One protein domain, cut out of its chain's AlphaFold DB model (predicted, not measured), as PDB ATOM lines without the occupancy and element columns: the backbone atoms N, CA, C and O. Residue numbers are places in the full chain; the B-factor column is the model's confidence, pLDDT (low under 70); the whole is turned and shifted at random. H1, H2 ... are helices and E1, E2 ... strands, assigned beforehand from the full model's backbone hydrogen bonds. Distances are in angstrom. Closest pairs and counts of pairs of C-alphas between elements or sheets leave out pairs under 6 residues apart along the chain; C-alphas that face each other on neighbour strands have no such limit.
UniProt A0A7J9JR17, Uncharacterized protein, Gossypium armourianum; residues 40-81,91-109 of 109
ATOM      1  N   PRO A  40      27.955 -25.880  -8.956       80.06
ATOM      2  CA  PRO A  40      27.645 -24.662  -8.232       80.06
ATOM      3  C   PRO A  40      26.509 -24.886  -7.232       80.06
ATOM      4  O   PRO A  40      25.616 -25.716  -7.436       80.06
ATOM      5  N   TYR A  41      26.545 -24.118  -6.149       84.88
ATOM      6  CA  TYR A  41      25.463 -24.090  -5.172       84.88
ATOM      7  C   TYR A  41      24.160 -23.582  -5.807       84.88
ATOM      8  O   TYR A  41      24.217 -22.842  -6.794       84.88
ATOM      9  N   PRO A  42      22.995 -23.939  -5.231       85.88
ATOM     10  CA  PRO A  42      21.742 -23.306  -5.605       85.88
ATOM     11  C   PRO A  42      21.836 -21.787  -5.425       85.88
ATOM     12  O   PRO A  42      22.548 -21.315  -4.527       85.88
ATOM     13  N   PRO A  43      21.104 -21.005  -6.226       87.88
ATOM     14  CA  PRO A  43      21.103 -19.561  -6.092       87.88
ATOM     15  C   PRO A  43      20.584 -19.124  -4.713       87.88
ATOM     16  O   PRO A  43      19.708 -19.751  -4.113       87.88
ATOM     17  N   ASP A  44      21.094 -17.993  -4.217       90.12
ATOM     18  CA  ASP A  44      20.853 -17.519  -2.844       90.12
ATOM     19  C   ASP A  44      19.369 -17.386  -2.471       90.12
ATOM     20  O   ASP A  44      18.999 -17.522  -1.299       90.12
ATOM     21  N   TYR A  45      18.502 -17.095  -3.446       90.69
ATOM     22  CA  TYR A  45      17.065 -16.965  -3.206       90.69
ATOM     23  C   TYR A  45      16.405 -18.320  -2.898       90.69
ATOM     24  O   TYR A  45      15.501 -18.363  -2.066       90.69
ATOM     25  N   GLU A  46      16.889 -19.423  -3.479       90.38
ATOM     26  CA  GLU A  46      16.412 -20.780  -3.171       90.38
ATOM     27  C   GLU A  46      16.886 -21.203  -1.785       90.38
ATOM     28  O   GLU A  46      16.094 -21.674  -0.974       90.38
ATOM     29  N   VAL A  47      18.153 -20.930  -1.455       90.56
ATOM     30  CA  VAL A  47      18.701 -21.202  -0.117       90.56
ATOM     31  C   VAL A  47      17.950 -20.414   0.963       90.56
ATOM     32  O   VAL A  47      17.714 -20.919   2.064       90.56
ATOM     33  N   ARG A  48      17.538 -19.175   0.664       93.25
ATOM     34  CA  ARG A  48      16.705 -18.367   1.566       93.25
ATOM     35  C   ARG A  48      15.310 -18.960   1.739       93.25
ATOM     36  O   ARG A  48      14.886 -19.114   2.883       93.25
ATOM     37  N   ALA A  49      14.642 -19.326   0.648       92.00
ATOM     38  CA  ALA A  49      13.325 -19.956   0.697       92.00
ATOM     39  C   ALA A  49      13.360 -21.264   1.508       92.00
ATOM     40  O   ALA A  49      12.521 -21.477   2.379       92.00
ATOM     41  N   LEU A  50      14.395 -22.090   1.322       90.69
ATOM     42  CA  LEU A  50      14.607 -23.295   2.125       90.69
ATOM     43  C   LEU A  50      14.757 -22.974   3.617       90.69
ATOM     44  O   LEU A  50      14.207 -23.676   4.456       90.69
ATOM     45  N   ARG A  51      15.450 -21.894   3.988       92.56
ATOM     46  CA  ARG A  51      15.574 -21.495   5.400       92.56
ATOM     47  C   ARG A  51      14.231 -21.097   6.020       92.56
ATOM     48  O   ARG A  51      13.987 -21.397   7.192       92.56
ATOM     49  N   GLU A  52      13.379 -20.424   5.256       93.81
ATOM     50  CA  GLU A  52      12.026 -20.046   5.680       93.81
ATOM     51  C   GLU A  52      11.160 -21.298   5.873       93.81
ATOM     52  O   GLU A  52      10.649 -21.519   6.971       93.81
ATOM     53  N   ILE A  53      11.135 -22.192   4.880       90.31
ATOM     54  CA  ILE A  53      10.436 -23.485   4.952       90.31
ATOM     55  C   ILE A  53      10.934 -24.315   6.141       90.31
ATOM     56  O   ILE A  53      10.141 -24.874   6.896       90.31
ATOM     57  N   ALA A  54      12.249 -24.367   6.368       89.75
ATOM     58  CA  ALA A  54      12.813 -25.103   7.492       89.75
ATOM     59  C   ALA A  54      12.341 -24.554   8.842       89.75
ATOM     60  O   ALA A  54      12.104 -25.316   9.780       89.75
ATOM     61  N   THR A  55      12.191 -23.232   8.932       91.50
ATOM     62  CA  THR A  55      11.689 -22.557  10.130       91.50
ATOM     63  C   THR A  55      10.223 -22.908  10.373       91.50
ATOM     64  O   THR A  55       9.862 -23.237  11.502       91.50
ATOM     65  N   GLU A  56       9.401 -22.904   9.323       90.06
ATOM     66  CA  GLU A  56       7.981 -23.264   9.396       90.06
ATOM     67  C   GLU A  56       7.769 -24.742   9.753       90.06
ATOM     68  O   GLU A  56       6.897 -25.071  10.556       90.06
ATOM     69  N   LEU A  57       8.608 -25.631   9.213       86.19
ATOM     70  CA  LEU A  57       8.537 -27.076   9.449       86.19
ATOM     71  C   LEU A  57       9.300 -27.540  10.700       86.19
ATOM     72  O   LEU A  57       9.245 -28.716  11.056       86.19
ATOM     73  N   GLY A  58      10.049 -26.655  11.364       86.31
ATOM     74  CA  GLY A  58      10.920 -27.021  12.487       86.31
ATOM     75  C   GLY A  58      12.090 -27.942  12.104       86.31
ATOM     76  O   GLY A  58      12.664 -28.598  12.978       86.31
ATOM     77  N   LYS A  59      12.454 -27.984  10.817       84.62
ATOM     78  CA  LYS A  59      13.584 -28.734  10.247       84.62
ATOM     79  C   LYS A  59      14.911 -28.118  10.705       84.62
ATOM     80  O   LYS A  59      15.126 -26.912  10.590       84.62
ATOM     81  N   LYS A  60      15.821 -28.946  11.224       86.00
ATOM     82  CA  LYS A  60      17.134 -28.507  11.763       86.00
ATOM     83  C   LYS A  60      18.323 -29.307  11.228       86.00
ATOM     84  O   LYS A  60      19.465 -28.976  11.521       86.00
ATOM     85  N   ASP A  61      18.036 -30.367  10.491       85.75
ATOM     86  CA  ASP A  61      18.957 -31.371   9.960       85.75
ATOM     87  C   ASP A  61      19.501 -31.023   8.566       85.75
ATOM     88  O   ASP A  61      20.474 -31.634   8.128       85.75
ATOM     89  N   TRP A  62      18.939 -30.015   7.893       88.81
ATOM     90  CA  TRP A  62      19.459 -29.518   6.620       88.81
ATOM     91  C   TRP A  62      20.773 -28.751   6.790       88.81
ATOM     92  O   TRP A  62      20.860 -27.803   7.577       88.81
ATOM     93  N   ASN A  63      21.784 -29.124   6.001       90.19
ATOM     94  CA  ASN A  63      23.079 -28.455   5.977       90.19
ATOM     95  C   ASN A  63      23.207 -27.559   4.737       90.19
ATOM     96  O   ASN A  63      23.583 -28.010   3.661       90.19
ATOM     97  N   TYR A  64      22.972 -26.259   4.909       88.69
ATOM     98  CA  TYR A  64      23.058 -25.266   3.827       88.69
ATOM     99  C   TYR A  64      24.473 -25.058   3.261       88.69
ATOM    100  O   TYR A  64      24.623 -24.379   2.251       88.69
ATOM    101  N   ASN A  65      25.503 -25.615   3.907       86.94
ATOM    102  CA  ASN A  65      26.880 -25.595   3.408       86.94
ATOM    103  C   ASN A  65      27.208 -26.828   2.549       86.94
ATOM    104  O   ASN A  65      28.365 -27.029   2.200       86.94
ATOM    105  N   GLU A  66      26.229 -27.689   2.265       87.00
ATOM    106  CA  GLU A  66      26.390 -28.842   1.383       87.00
ATOM    107  C   GLU A  66      25.627 -28.621   0.088       87.00
ATOM    108  O   GLU A  66      24.442 -28.294   0.110       87.00
ATOM    109  N   ASN A  67      26.276 -28.877  -1.048       83.44
ATOM    110  CA  ASN A  67      25.565 -28.894  -2.315       83.44
ATOM    111  C   ASN A  67      24.618 -30.118  -2.370       83.44
ATOM    112  O   ASN A  67      25.096 -31.255  -2.246       83.44
ATOM    113  N   PRO A  68      23.301 -29.927  -2.581       81.81
ATOM    114  CA  PRO A  68      22.341 -31.027  -2.724       81.81
ATOM    115  C   PRO A  68      22.647 -31.978  -3.896       81.81
ATOM    116  O   PRO A  68      22.239 -33.135  -3.861       81.81
ATOM    117  N   CYS A  69      23.443 -31.559  -4.882       81.31
ATOM    118  CA  CYS A  69      23.890 -32.394  -6.000       81.31
ATOM    119  C   CYS A  69      25.013 -33.385  -5.662       81.31
ATOM    120  O   CYS A  69      25.298 -34.287  -6.446       81.31
ATOM    121  N   ASN A  70      25.645 -33.269  -4.491       78.69
ATOM    122  CA  ASN A  70      26.780 -34.114  -4.103       78.69
ATOM    123  C   ASN A  70      26.366 -35.428  -3.407       78.69
ATOM    124  O   ASN A  70      27.176 -36.022  -2.687       78.69
ATOM    125  N   ASN A  71      25.115 -35.878  -3.576       67.94
ATOM    126  CA  ASN A  71      24.549 -37.070  -2.922       67.94
ATOM    127  C   ASN A  71      24.737 -37.075  -1.389       67.94
ATOM    128  O   ASN A  71      24.990 -38.118  -0.778       67.94
ATOM    129  N   LYS A  72      24.670 -35.900  -0.749       71.00
ATOM    130  CA  LYS A  72      24.850 -35.757   0.702       71.00
ATOM    131  C   LYS A  72      23.536 -35.967   1.443       71.00
ATOM    132  O   LYS A  72      22.502 -35.448   1.042       71.00
ATOM    133  N   SER A  73      23.587 -36.702   2.553       70.19
ATOM    134  CA  SER A  73      22.397 -37.170   3.275       70.19
ATOM    135  C   SER A  73      21.623 -36.078   4.013       70.19
ATOM    136  O   SER A  73      20.487 -36.335   4.391       70.19
ATOM    137  N   SER A  74      22.202 -34.893   4.247       81.75
ATOM    138  CA  SER A  74      21.552 -33.832   5.036       81.75
ATOM    139  C   SER A  74      20.268 -33.306   4.390       81.75
ATOM    140  O   SER A  74      19.377 -32.848   5.095       81.75
ATOM    141  N   TRP A  75      20.142 -33.417   3.068       84.69
ATOM    142  CA  TRP A  75      18.974 -32.968   2.308       84.69
ATOM    143  C   TRP A  75      17.842 -33.998   2.243       84.69
ATOM    144  O   TRP A  75      16.719 -33.640   1.889       84.69
ATOM    145  N   PHE A  76      18.107 -35.254   2.616       78.56
ATOM    146  CA  PHE A  76      17.179 -36.372   2.453       78.56
ATOM    147  C   PHE A  76      16.618 -36.835   3.794       78.56
ATOM    148  O   PHE A  76      17.326 -36.928   4.794       78.56
ATOM    149  N   THR A  77      15.336 -37.192   3.807       75.81
ATOM    150  CA  THR A  77      14.748 -37.892   4.958       75.81
ATOM    151  C   THR A  77      14.880 -39.395   4.707       75.81
ATOM    152  O   THR A  77      14.310 -39.879   3.729       75.81
ATOM    153  N   PRO A  78      15.659 -40.145   5.512       67.50
ATOM    154  CA  PRO A  78      15.817 -41.577   5.302       67.50
ATOM    155  C   PRO A  78      14.479 -42.303   5.503       67.50
ATOM    156  O   PRO A  78      13.674 -41.874   6.337       67.50
ATOM    157  N   PRO A  79      14.239 -43.407   4.772       66.94
ATOM    158  CA  PRO A  79      13.026 -44.190   4.944       66.94
ATOM    159  C   PRO A  79      12.923 -44.701   6.392       66.94
ATOM    160  O   PRO A  79      13.947 -45.046   6.999       66.94
ATOM    161  N   PRO A  80      11.707 -44.757   6.960       67.50
ATOM    162  CA  PRO A  80      11.523 -45.263   8.307       67.50
ATOM    163  C   PRO A  80      11.951 -46.737   8.407       67.50
ATOM    164  O   PRO A  80      11.881 -47.480   7.423       67.50
ATOM    165  N   PRO A  81      12.377 -47.199   9.598       78.00
ATOM    166  CA  PRO A  81      12.648 -48.611   9.832       78.00
ATOM    167  C   PRO A  81      11.430 -49.483   9.474       78.00
ATOM    168  O   PRO A  81      10.302 -49.026   9.645       78.00
ATOM    169  N   SER A  91      10.428 -34.443   3.793       76.38
ATOM    170  CA  SER A  91      10.909 -33.065   3.754       76.38
ATOM    171  C   SER A  91      12.268 -33.101   3.080       76.38
ATOM    172  O   SER A  91      13.275 -32.637   3.620       76.38
ATOM    173  N   SER A  92      12.294 -33.844   1.976       84.19
ATOM    174  CA  SER A  92      13.492 -34.214   1.252       84.19
ATOM    175  C   SER A  92      13.627 -33.243   0.107       84.19
ATOM    176  O   SER A  92      12.806 -33.263  -0.795       84.19
ATOM    177  N   VAL A  93      14.656 -32.413   0.128       85.31
ATOM    178  CA  VAL A  93      14.853 -31.443  -0.946       85.31
ATOM    179  C   VAL A  93      15.306 -32.193  -2.194       85.31
ATOM    180  O   VAL A  93      16.306 -32.915  -2.152       85.31
ATOM    181  N   THR A  94      14.574 -32.039  -3.293       83.56
ATOM    182  CA  THR A  94      14.997 -32.534  -4.602       83.56
ATOM    183  C   THR A  94      15.619 -31.394  -5.397       83.56
ATOM    184  O   THR A  94      15.190 -30.241  -5.332       83.56
ATOM    185  N   CYS A  95      16.705 -31.714  -6.096       83.62
ATOM    186  CA  CYS A  95      17.421 -30.764  -6.921       83.62
ATOM    187  C   CYS A  95      17.705 -31.365  -8.292       83.62
ATOM    188  O   CYS A  95      18.271 -32.456  -8.407       83.62
ATOM    189  N   ASN A  96      17.389 -30.603  -9.332       82.81
ATOM    190  CA  ASN A  96      17.829 -30.901 -10.675       82.81
ATOM    191  C   ASN A  96      19.234 -30.326 -10.897       82.81
ATOM    192  O   ASN A  96      19.425 -29.121 -11.045       82.81
ATOM    193  N   CYS A  97      20.211 -31.225 -10.954       83.38
ATOM    194  CA  CYS A  97      21.630 -30.920 -11.145       83.38
ATOM    195  C   CYS A  97      22.064 -30.928 -12.620       83.38
ATOM    196  O   CYS A  97      23.253 -30.889 -12.921       83.38
ATOM    197  N   SER A  98      21.109 -31.060 -13.546       80.50
ATOM    198  CA  SER A  98      21.358 -31.123 -14.993       80.50
ATOM    199  C   SER A  98      21.109 -29.783 -15.691       80.50
ATOM    200  O   SER A  98      21.063 -29.732 -16.923       80.50
ATOM    201  N   PHE A  99      20.921 -28.699 -14.932       75.31
ATOM    202  CA  PHE A  99      20.788 -27.361 -15.498       75.31
ATOM    203  C   PHE A  99      22.098 -26.911 -16.169       75.31
ATOM    204  O   PHE A  99      23.191 -27.321 -15.763       75.31
ATOM    205  N   PRO A 100      22.019 -26.082 -17.229       68.06
ATOM    206  CA  PRO A 100      23.208 -25.518 -17.856       68.06
ATOM    207  C   PRO A 100      24.054 -24.783 -16.807       68.06
ATOM    208  O   PRO A 100      23.517 -24.099 -15.944       68.06
ATOM    209  N   ASN A 101      25.379 -24.946 -16.887       65.81
ATOM    210  CA  ASN A 101      26.381 -24.542 -15.882       65.81
ATOM    211  C   ASN A 101      26.485 -25.442 -14.636       65.81
ATOM    212  O   ASN A 101      27.319 -25.178 -13.776       65.81
ATOM    213  N   GLY A 102      25.706 -26.527 -14.558       64.25
ATOM    214  CA  GLY A 102      25.751 -27.483 -13.447       64.25
ATOM    215  C   GLY A 102      25.104 -26.968 -12.161       64.25
ATOM    216  O   GLY A 102      25.246 -27.610 -11.124       64.25
ATOM    217  N   GLU A 103      24.447 -25.805 -12.214       73.88
ATOM    218  CA  GLU A 103      23.748 -25.214 -11.075       73.88
ATOM    219  C   GLU A 103      22.644 -26.148 -10.577       73.88
ATOM    220  O   GLU A 103      21.952 -26.807 -11.357       73.88
ATOM    221  N   CYS A 104      22.479 -26.193  -9.261       80.94
ATOM    222  CA  CYS A 104      21.342 -26.854  -8.656       80.94
ATOM    223  C   CYS A 104      20.106 -25.950  -8.733       80.94
ATOM    224  O   CYS A 104      20.132 -24.848  -8.188       80.94
ATOM    225  N   HIS A 105      19.018 -26.442  -9.327       85.00
ATOM    226  CA  HIS A 105      17.691 -25.849  -9.152       85.00
ATOM    227  C   HIS A 105      16.806 -26.761  -8.322       85.00
ATOM    228  O   HIS A 105      16.586 -27.922  -8.684       85.00
ATOM    229  N   ILE A 106      16.278 -26.219  -7.227       83.38
ATOM    230  CA  ILE A 106      15.309 -26.927  -6.396       83.38
ATOM    231  C   ILE A 106      14.011 -27.119  -7.185       83.38
ATOM    232  O   ILE A 106      13.381 -26.149  -7.606       83.38
ATOM    233  N   ASP A 107      13.608 -28.373  -7.383       81.56
ATOM    234  CA  ASP A 107      12.424 -28.743  -8.167       81.56
ATOM    235  C   ASP A 107      11.280 -29.320  -7.317       81.56
ATOM    236  O   ASP A 107      10.161 -29.467  -7.813       81.56
ATOM    237  N   GLY A 108      11.528 -29.591  -6.032       74.56
ATOM    238  CA  GLY A 108      10.522 -30.137  -5.129       74.56
ATOM    239  C   GLY A 108      11.017 -30.392  -3.705       74.56
ATOM    240  O   GLY A 108      12.194 -30.216  -3.374       74.56
ATOM    241  N   MET A 109      10.063 -30.784  -2.856       69.19
ATOM    242  CA  MET A 109      10.269 -31.172  -1.462       69.19
ATOM    243  C   MET A 109       9.232 -32.205  -1.011       69.19
ATOM    244  O   MET A 109       8.066 -32.062  -1.442       69.19
TER     245      MET A 109
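This is residues 40 to 81 and 91 to 109 of the 109 residues of an uncharacterized protein of Gossypium armourianum (UniProt A0A7J9JR17). What is the main picture? There is little regular structure: one helix, H1, runs on one side of a small two-stranded hairpin, E1 and E2, and a long loop, residues 58 to 81, folds back from the helix's end. What are the make-up and size? The printed part has 61 residues, 21 in named elements, in the order H1, E1, E2, mixed in class; the strands are antiparallel. It is compact, radius of gyration of the C-alphas 11.4 A, spanning 35 by 26 by 19 A.

How near is H1, residues 44 to 57, to E2, residues 105 to 108? Their closest C-alphas, of Glu 46 and Ile 106, are 7.0 A apart. In H1 every O i to N i+4 pair is within hydrogen-bond range. How does E1, residues 94 to 96, pair with E2? They form an antiparallel hairpin at 139 degrees, with N 96 and O 105 at 2.9 A.

Where does H1 begin? C-alpha 44 is at (20.853, -17.519, -2.844), and H1 is 19.9 A long. Where does E2 end? C-alpha 108 is at (10.522, -30.137, -5.129); E1 measures 6.9 A, E2 9.3 A.

Where is the cut? Residues 82 to 90 are not printed; C-alphas 81 and 91 are 16.8 A apart. Where is confidence low? The model's pLDDT is under 70 at residues 71, 78 to 80, 100 to 102 and 109.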